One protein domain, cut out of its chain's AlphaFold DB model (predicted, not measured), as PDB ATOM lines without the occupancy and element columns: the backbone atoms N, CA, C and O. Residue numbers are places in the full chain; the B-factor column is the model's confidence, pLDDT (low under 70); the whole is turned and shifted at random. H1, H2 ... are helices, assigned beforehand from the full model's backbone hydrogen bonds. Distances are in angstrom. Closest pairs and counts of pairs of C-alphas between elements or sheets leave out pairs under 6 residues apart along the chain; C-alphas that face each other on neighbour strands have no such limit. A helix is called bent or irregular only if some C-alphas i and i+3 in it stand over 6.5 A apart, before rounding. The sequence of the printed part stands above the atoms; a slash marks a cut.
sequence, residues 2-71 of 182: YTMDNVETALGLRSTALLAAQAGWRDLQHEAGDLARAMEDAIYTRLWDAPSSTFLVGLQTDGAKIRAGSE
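This is residues 2 to 71 of the 182 residues of an uncharacterized protein of Chthonomonadetes bacterium (UniProt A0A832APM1). A long hairpin of two helices, H2 and H1, side by side and running opposite ways, with a small head of loops, residues 48 to 71, at the open end where H1 begins and H2 ends. The head holds two short antiparallel pairings, residues 48 to 49 with 54 to 55 and residues 58 to 59 with 65 to 66. The printed part has 70 residues with two named helices, H1 then H2 along the chain, and no named strand; the class is all helix, with 43 of the 70 residues in the helices. The whole is loose, with a radius of gyration of the C-alphas of 14.7 A, and elongated, spanning 44 by 24 by 18 A.

H2, the longest helix by residues, holds residues 26 to 47 and measures 30.7 A from C-alpha 26 at (97.527, 121.308, 69.701) to C-alpha 47 at (94.008, 100.094, 91.642). H1 holds residues 3 to 23 and measures 30.2 A, beginning with C-alpha 3 at (98.856, 104.660, 93.434).

H2 and H1 form a helical hairpin. They touch, with 36 pairs of C-alphas within 8 A; the closest C-alphas are those of Ala 17 and Gln 29, 4.1 A apart. Their lines stand at a shallow tilt of 19 degrees, opposite ways, and their centres are 8.8 A apart. In H1 and H2 every O i to N i+4 pair is within hydrogen-bond range. Neither helix is bent.

The two C-alphas farthest apart are those of Gly 24 and Ser 70, 45.0 A. The link from H1 to H2 is tight, with 2 residues between them. Residues 48 to 71 hold no named element, and their C-alphas lie 11 to 22 A from the mean of all C-alphas. The printed part has no cut. Its mean pLDDT is 97.1, and no printed residue is under 70.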
ATOM      1  N   TYR A   2     102.234 101.804  91.585       96.69
ATOM      2  CA  TYR A   2     101.870 102.360  92.895       96.69
ATOM      3  C   TYR A   2     100.926 103.545  92.736       96.69
ATOM      4  O   TYR A   2     101.113 104.362  91.838       96.69
ATOM      5  N   THR A   3      99.905 103.641  93.587       97.50
ATOM      6  CA  THR A   3      98.856 104.660  93.434       97.50
ATOM      7  C   THR A   3      99.430 106.071  93.423       97.50
ATOM      8  O   THR A   3      99.075 106.819  92.521       97.50
ATOM      9  N   MET A   4     100.353 106.401  94.336       96.62
ATOM     10  CA  MET A   4     100.993 107.725  94.415       96.62
ATOM     11  C   MET A   4     101.678 108.107  93.095       96.62
ATOM     12  O   MET A   4     101.276 109.081  92.464       96.62
ATOM     13  N   ASP A   5     102.597 107.272  92.603       97.00
ATOM     14  CA  ASP A   5     103.327 107.529  91.353       97.00
ATOM     15  C   ASP A   5     102.386 107.695  90.145       97.00
ATOM     16  O   ASP A   5     102.615 108.508  89.245       97.00
ATOM     17  N   ASN A   6     101.300 106.913  90.100       97.88
ATOM     18  CA  ASN A   6     100.364 106.947  88.975       97.88
ATOM     19  C   ASN A   6      99.478 108.198  89.020       97.88
ATOM     20  O   ASN A   6      99.228 108.798  87.974       97.88
ATOM     21  N   VAL A   7      99.049 108.642  90.208       97.75
ATOM     22  CA  VAL A   7      98.280 109.892  90.336       97.75
ATOM     23  C   VAL A   7      99.150 111.122  90.072       97.75
ATOM     24  O   VAL A   7      98.663 112.079  89.473       97.75
ATOM     25  N   GLU A   8     100.435 111.085  90.440       97.12
ATOM     26  CA  GLU A   8     101.423 112.114  90.083       97.12
ATOM     27  C   GLU A   8     101.623 112.192  88.573       97.12
ATOM     28  O   GLU A   8     101.556 113.274  87.988       97.12
ATOM     29  N   THR A   9     101.791 111.037  87.925       98.31
ATOM     30  CA  THR A   9     101.940 110.952  86.469       98.31
ATOM     31  C   THR A   9     100.700 111.501  85.760       98.31
ATOM     32  O   THR A   9     100.822 112.330  84.858       98.31
ATOM     33  N   ALA A  10      99.497 111.110  86.197       98.12
ATOM     34  CA  ALA A  10      98.246 111.632  85.649       98.12
ATOM     35  C   ALA A  10      98.136 113.157  85.821       98.12
ATOM     36  O   ALA A  10      97.769 113.866  84.881       98.12
ATOM     37  N   LEU A  11      98.500 113.684  86.998       97.12
ATOM     38  CA  LEU A  11      98.536 115.124  87.245       97.12
ATOM     39  C   LEU A  11      99.512 115.836  86.304       97.12
ATOM     40  O   LEU A  11      99.126 116.832  85.694       97.12
ATOM     41  N   GLY A  12     100.731 115.315  86.154       97.94
ATOM     42  CA  GLY A  12     101.739 115.860  85.247       97.94
ATOM     43  C   GLY A  12     101.241 115.922  83.805       97.94
ATOM     44  O   GLY A  12     101.318 116.973  83.176       97.94
ATOM     45  N   LEU A  13     100.639 114.838  83.307       98.56
ATOM     46  CA  LEU A  13     100.076 114.769  81.954       98.56
ATOM     47  C   LEU A  13      98.947 115.787  81.737       98.56
ATOM     48  O   LEU A  13      98.955 116.513  80.741       98.56
ATOM     49  N   ARG A  14      98.014 115.925  82.689       98.19
ATOM     50  CA  ARG A  14      96.973 116.966  82.606       98.19
ATOM     51  C   ARG A  14      97.564 118.371  82.608       98.19
ATOM     52  O   ARG A  14      97.123 119.217  81.835       98.19
ATOM     53  N   SER A  15      98.536 118.633  83.477       97.62
ATOM     54  CA  SER A  15      99.218 119.926  83.536       97.62
ATOM     55  C   SER A  15      99.937 120.237  82.223       97.62
ATOM     56  O   SER A  15      99.815 121.355  81.727       97.62
ATOM     57  N   THR A  16     100.596 119.250  81.611       98.56
ATOM     58  CA  THR A  16     101.190 119.372  80.273       98.56
ATOM     59  C   THR A  16     100.136 119.715  79.228       98.56
ATOM     60  O   THR A  16     100.333 120.659  78.469       98.56
ATOM     61  N   ALA A  17      98.992 119.025  79.223       98.56
ATOM     62  CA  ALA A  17      97.910 119.318  78.286       98.56
ATOM     63  C   ALA A  17      97.385 120.761  78.436       98.56
ATOM     64  O   ALA A  17      97.156 121.447  77.440       98.56
ATOM     65  N   LEU A  18      97.243 121.251  79.673       97.94
ATOM     66  CA  LEU A  18      96.817 122.626  79.955       97.94
ATOM     67  C   LEU A  18      97.840 123.667  79.477       97.94
ATOM     68  O   LEU A  18      97.457 124.660  78.860       97.94
ATOM     69  N   LEU A  19      99.129 123.444  79.736       98.38
ATOM     70  CA  LEU A  19     100.198 124.347  79.296       98.38
ATOM     71  C   LEU A  19     100.345 124.345  77.768       98.38
ATOM     72  O   LEU A  19     100.471 125.407  77.163       98.38
ATOM     73  N   ALA A  20     100.255 123.173  77.135       98.44
ATOM     74  CA  ALA A  20     100.272 123.035  75.683       98.44
ATOM     75  C   ALA A  20      99.104 123.790  75.029       98.44
ATOM     76  O   ALA A  20      99.306 124.491  74.039       98.44
ATOM     77  N   ALA A  21      97.907 123.733  75.627       98.25
ATOM     78  CA  ALA A  21      96.756 124.511  75.171       98.25
ATOM     79  C   ALA A  21      97.021 126.027  75.233       98.25
ATOM     80  O   ALA A  21      96.727 126.742  74.277       98.25
ATOM     81  N   GLN A  22      97.622 126.516  76.326       98.12
ATOM     82  CA  GLN A  22      97.985 127.933  76.482       98.12
ATOM     83  C   GLN A  22      99.063 128.383  75.484       98.12
ATOM     84  O   GLN A  22      99.036 129.523  75.029       98.12
ATOM     85  N   ALA A  23      99.985 127.489  75.122       98.12
ATOM     86  CA  ALA A  23     101.048 127.745  74.150       98.12
ATOM     87  C   ALA A  23     100.610 127.561  72.681       98.12
ATOM     88  O   ALA A  23     101.381 127.856  71.769       98.12
ATOM     89  N   GLY A  24      99.394 127.062  72.429       98.12
ATOM     90  CA  GLY A  24      98.895 126.764  71.082       98.12
ATOM     91  C   GLY A  24      99.441 125.467  70.464       98.12
ATOM     92  O   GLY A  24      99.293 125.254  69.260       98.12
ATOM     93  N   TRP A  25     100.049 124.583  71.258       98.50
ATOM     94  CA  TRP A  25     100.613 123.302  70.816       98.50
ATOM     95  C   TRP A  25      99.551 122.197  70.817       98.50
ATOM     96  O   TRP A  25      99.470 121.386  71.740       98.50
ATOM     97  N   ARG A  26      98.714 122.179  69.773       98.25
ATOM     98  CA  ARG A  26      97.527 121.308  69.701       98.25
ATOM     99  C   ARG A  26      97.850 119.816  69.802       98.25
ATOM    100  O   ARG A  26      97.203 119.128  70.582       98.25
ATOM    101  N   ASP A  27      98.851 119.325  69.075       98.50
ATOM    102  CA  ASP A  27      99.165 117.888  69.059       98.50
ATOM    103  C   ASP A  27      99.576 117.389  70.452       98.50
ATOM    104  O   ASP A  27      99.007 116.423  70.958       98.50
ATOM    105  N   LEU A  28     100.466 118.125  71.131       98.56
ATOM    106  CA  LEU A  28     100.887 117.807  72.498       98.56
ATOM    107  C   LEU A  28      99.732 117.916  73.502       98.56
ATOM    108  O   LEU A  28      99.635 117.105  74.421       98.56
ATOM    109  N   GLN A  29      98.847 118.907  73.342       98.56
ATOM    110  CA  GLN A  29      97.646 119.024  74.169       98.56
ATOM    111  C   GLN A  29      96.784 117.758  74.066       98.56
ATOM    112  O   GLN A  29      96.338 117.239  75.092       98.56
ATOM    113  N   HIS A  30      96.526 117.292  72.842       98.56
ATOM    114  CA  HIS A  30      95.715 116.102  72.603       98.56
ATOM    115  C   HIS A  30      96.388 114.853  73.173       98.56
ATOM    116  O   HIS A  30      95.780 114.179  74.003       98.56
ATOM    117  N   GLU A  31      97.655 114.614  72.825       98.69
ATOM    118  CA  GLU A  31      98.417 113.446  73.274       98.69
ATOM    119  C   GLU A  31      98.501 113.365  74.806       98.69
ATOM    120  O   GLU A  31      98.121 112.357  75.406       98.69
ATOM    121  N   ALA A  32      98.934 114.443  75.467       98.69
ATOM    122  CA  ALA A  32      99.046 114.464  76.923       98.69
ATOM    123  C   ALA A  32      97.673 114.318  77.603       98.69
ATOM    124  O   ALA A  32      97.556 113.665  78.641       98.69
ATOM    125  N   GLY A  33      96.621 114.891  77.009       98.56
ATOM    126  CA  GLY A  33      95.253 114.760  77.500       98.56
ATOM    127  C   GLY A  33      94.705 113.334  77.389       98.56
ATOM    128  O   GLY A  33      94.044 112.869  78.319       98.56
ATOM    129  N   ASP A  34      94.975 112.639  76.284       98.62
ATOM    130  CA  ASP A  34      94.594 111.236  76.084       98.62
ATOM    131  C   ASP A  34      95.336 110.314  77.056       98.62
ATOM    132  O   ASP A  34      94.710 109.484  77.720       98.62
ATOM    133  N   LEU A  35      96.648 110.511  77.217       98.69
ATOM    134  CA  LEU A  35      97.454 109.750  78.173       98.69
ATOM    135  C   LEU A  35      96.995 109.974  79.619       98.69
ATOM    136  O   LEU A  35      96.925 109.017  80.390       98.69
ATOM    137  N   ALA A  36      96.646 111.211  79.990       98.56
ATOM    138  CA  ALA A  36      96.104 111.507  81.314       98.56
ATOM    139  C   ALA A  36      94.811 110.725  81.586       98.56
ATOM    140  O   ALA A  36      94.705 110.071  82.622       98.56
ATOM    141  N   ARG A  37      93.860 110.737  80.638       98.44
ATOM    142  CA  ARG A  37      92.594 109.991  80.758       98.44
ATOM    143  C   ARG A  37      92.828 108.489  80.864       98.44
ATOM    144  O   ARG A  37      92.287 107.851  81.761       98.44
ATOM    145  N   ALA A  38      93.682 107.934  80.005       98.19
ATOM    146  CA  ALA A  38      94.015 106.512  80.043       98.19
ATOM    147  C   ALA A  38      94.646 106.102  81.387       98.19
ATOM    148  O   ALA A  38      94.332 105.037  81.923       98.19
ATOM    149  N   MET A  39      95.507 106.953  81.958       98.06
ATOM    150  CA  MET A  39      96.103 106.723  83.274       98.06
ATOM    151  C   MET A  39      95.056 106.785  84.396       98.06
ATOM    152  O   MET A  39      95.024 105.911  85.260       98.06
ATOM    153  N   GLU A  40      94.174 107.785  84.379       97.94
ATOM    154  CA  GLU A  40      93.075 107.916  85.345       97.94
ATOM    155  C   GLU A  40      92.147 106.697  85.321       97.94
ATOM    156  O   GLU A  40      91.844 106.129  86.376       97.94
ATOM    157  N   ASP A  41      91.765 106.240  84.129       97.62
ATOM    158  CA  ASP A  41      90.954 105.037  83.945       97.62
ATOM    159  C   ASP A  41      91.676 103.792  84.468       97.62
ATOM    160  O   ASP A  41      91.081 102.970  85.176       97.62
ATOM    161  N   ALA A  42      92.977 103.652  84.196       97.12
ATOM    162  CA  ALA A  42      93.778 102.547  84.716       97.12
ATOM    163  C   ALA A  42      93.842 102.553  86.252       97.12
ATOM    164  O   ALA A  42      93.711 101.496  86.874       97.12
ATOM    165  N   ILE A  43      93.971 103.722  86.884       97.94
ATOM    166  CA  ILE A  43      93.934 103.854  88.347       97.94
ATOM    167  C   ILE A  43      92.560 103.422  88.880       97.94
ATOM    168  O   ILE A  43      92.478 102.574  89.774       97.94
ATOM    169  N   TYR A  44      91.467 103.928  88.304       97.12
ATOM    170  CA  TYR A  44      90.107 103.611  88.753       97.12
ATOM    171  C   TYR A  44      89.690 102.154  88.534       97.12
ATOM    172  O   TYR A  44      88.838 101.653  89.274       97.12
ATOM    173  N   THR A  45      90.252 101.482  87.533       95.88
ATOM    174  CA  THR A  45      89.896 100.100  87.183       95.88
ATOM    175  C   THR A  45      90.825  99.070  87.817       95.88
ATOM    176  O   THR A  45      90.355  98.028  88.267       95.88
ATOM    177  N   ARG A  46      92.135  99.343  87.884       97.06
ATOM    178  CA  ARG A  46      93.140  98.363  88.327       97.06
ATOM    179  C   ARG A  46      93.597  98.554  89.765       97.06
ATOM    180  O   ARG A  46      93.993  97.573  90.394       97.06
ATOM    181  N   LEU A  47      93.574  99.786  90.275       97.62
ATOM    182  CA  LEU A  47      94.008 100.094  91.642       97.62
ATOM    183  C   LEU A  47      92.841 100.253  92.609       97.62
ATOM    184  O   LEU A  47      93.072 100.295  93.810       97.62
ATOM    185  N   TRP A  48      91.598 100.299  92.135       97.56
ATOM    186  CA  TRP A  48      90.445 100.296  93.027       97.56
ATOM    187  C   TRP A  48      90.188  98.905  93.614       97.56
ATOM    188  O   TRP A  48      89.993  97.926  92.890       97.56
ATOM    189  N   ASP A  49      90.127  98.825  94.937       97.06
ATOM    190  CA  ASP A  49      89.770  97.622  95.672       97.06
ATOM    191  C   ASP A  49      88.336  97.733  96.196       97.06
ATOM    192  O   ASP A  49      88.078  98.297  97.258       97.06
ATOM    193  N   ALA A  50      87.387  97.171  95.443       95.31
ATOM    194  CA  ALA A  50      85.965  97.230  95.780       95.31
ATOM    195  C   ALA A  50      85.608  96.700  97.189       95.31
ATOM    196  O   ALA A  50      84.779  97.336  97.832       95.31
ATOM    197  N   PRO A  51      86.215  95.612  97.715       94.44
ATOM    198  CA  PRO A  51      85.913  95.129  99.066       94.44
ATOM    199  C   PRO A  51      86.206  96.139 100.182       94.44
ATOM    200  O   PRO A  51      85.434  96.235 101.131       94.44
ATOM    201  N   SER A  52      87.310  96.884 100.085       93.62
ATOM    202  CA  SER A  52      87.673  97.906 101.079       93.62
ATOM    203  C   SER A  52      87.166  99.304 100.714       93.62
ATOM    204  O   SER A  52      87.249 100.232 101.525       93.62
ATOM    205  N   SER A  53      86.648  99.471  99.494       96.00
ATOM    206  CA  SER A  53      86.299 100.760  98.898       96.00
ATOM    207  C   SER A  53      87.443 101.777  98.997       96.00
ATOM    208  O   SER A  53      87.215 102.947  99.314       96.00
ATOM    209  N   THR A  54      88.680 101.324  98.780       97.25
ATOM    210  CA  THR A  54      89.897 102.152  98.770       97.25
ATOM    211  C   THR A  54      90.708 101.904  97.501       97.25
ATOM    212  O   THR A  54      90.490 100.923  96.788       97.25
ATOM    213  N   PHE A  55      91.660 102.786  97.209       98.12
ATOM    214  CA  PHE A  55      92.739 102.462  96.288       98.12
ATOM    215  C   PHE A  55      93.782 101.592  96.999       98.12
ATOM    216  O   PHE A  55      94.158 101.852  98.145       98.12
ATOM    217  N   LEU A  56      94.278 100.577  96.293       98.19
ATOM    218  CA  LEU A  56      95.475  99.829  96.660       98.19
ATOM    219  C   LEU A  56      96.647 100.798  96.844       98.19
ATOM    220  O   LEU A  56      96.732 101.812  96.159       98.19
ATOM    221  N   VAL A  57      97.608 100.458  97.696       97.75
ATOM    222  CA  VAL A  57      98.907 101.149  97.701       97.75
ATOM    223  C   VAL A  57      99.636 100.857  96.392       97.75
ATOM    224  O   VAL A  57     100.218 101.752  95.779       97.75
ATOM    225  N   GLY A  58      99.548  99.613  95.921       97.25
ATOM    226  CA  GLY A  58     100.101  99.224  94.637       97.25
ATOM    227  C   GLY A  58      99.685  97.839  94.160       97.25
ATOM    228  O   GLY A  58      99.068  97.048  94.872       97.25
ATOM    229  N   LEU A  59     100.056  97.563  92.917       96.94
ATOM    230  CA  LEU A  59      99.907  96.299  92.214       96.94
ATOM    231  C   LEU A  59     101.285  95.878  91.693       96.94
ATOM    232  O   LEU A  59     101.918  96.622  90.930       96.94
ATOM    233  N   GLN A  60     101.748  94.712  92.131       96.12
ATOM    234  CA  GLN A  60     103.015  94.111  91.719       96.12
ATOM    235  C   GLN A  60     102.920  93.504  90.312       96.12
ATOM    236  O   GLN A  60     101.830  93.333  89.760       96.12
ATOM    237  N   THR A  61     104.069  93.199  89.707       94.31
ATOM    238  CA  THR A  61     104.150  92.663  88.335       94.31
ATOM    239  C   THR A  61     103.557  91.263  88.192       94.31
ATOM    240  O   THR A  61     103.102  90.906  87.112       94.31
ATOM    241  N   ASP A  62     103.529  90.490  89.275       95.94
ATOM    242  CA  ASP A  62     102.882  89.176  89.369       95.94
ATOM    243  C   ASP A  62     101.365  89.264  89.648       95.94
ATOM    244  O   ASP A  62     100.685  88.245  89.749       95.94
ATOM    245  N   GLY A  63     100.820  90.479  89.773       95.12
ATOM    246  CA  GLY A  63      99.420  90.725  90.115       95.12
ATOM    247  C   GLY A  63      99.128  90.754  91.617       95.12
ATOM    248  O   GLY A  63      97.971  90.970  91.994       95.12
ATOM    249  N   ALA A  64     100.133  90.590  92.484       96.69
ATOM    250  CA  ALA A  64      99.943  90.713  93.922       96.69
ATOM    251  C   ALA A  64      99.492  92.135  94.293       96.69
ATOM    252  O   ALA A  64     100.060  93.145  93.863       96.69
ATOM    253  N   LYS A  65      98.431  92.211  95.100       97.12
ATOM    254  CA  LYS A  65      97.822  93.469  95.546       97.12
ATOM    255  C   LYS A  65      98.423  93.896  96.879       97.12
ATOM    256  O   LYS A  65      98.317  93.160  97.856       97.12
ATOM    257  N   ILE A  66      98.956  95.111  96.942       96.88
ATOM    258  CA  ILE A  66      99.325  95.763  98.200       96.88
ATOM    259  C   ILE A  66      98.122  96.587  98.645       96.88
ATOM    260  O   ILE A  66      97.834  97.649  98.088       96.88
ATOM    261  N   ARG A  67      97.370  96.054  99.606       95.81
ATOM    262  CA  ARG A  67      96.158  96.692 100.130       95.81
ATOM    263  C   ARG A  67      96.519  97.851 101.053       95.81
ATOM    264  O   ARG A  67      97.562  97.818 101.697       95.81
ATOM    265  N   ALA A  68      95.640  98.845 101.108       91.00
ATOM    266  CA  ALA A  68      95.750  99.919 102.080       91.00
ATOM    267  C   ALA A  68      95.421  99.399 103.490       91.00
ATOM    268  O   ALA A  68      94.428  98.691 103.675       91.00
ATOM    269  N   GLY A  69      96.266  99.739 104.459       89.75
ATOM    270  CA  GLY A  69      96.006  99.614 105.889       89.75
ATOM    271  C   GLY A  69      95.562 100.941 106.514       89.75
ATOM    272  O   GLY A  69      95.134 101.861 105.813       89.75
ATOM    273  N   SER A  70      95.644 101.029 107.842       88.94
ATOM    274  CA  SER A  70      95.296 102.231 108.619       88.94
ATOM    275  C   SER A  70      96.495 103.142 108.894       88.94
ATOM    276  O   SER A  70      96.359 104.186 109.520       88.94
ATOM    277  N   GLU A  71      97.697 102.737 108.495       90.50
ATOM    278  CA  GLU A  71      98.899 103.542 108.648       90.50
ATOM    279  C   GLU A  71      98.884 104.769 107.729       90.50
ATOM    280  O   GLU A  71      98.431 104.714 106.581       90.50
TER     281      GLU A  71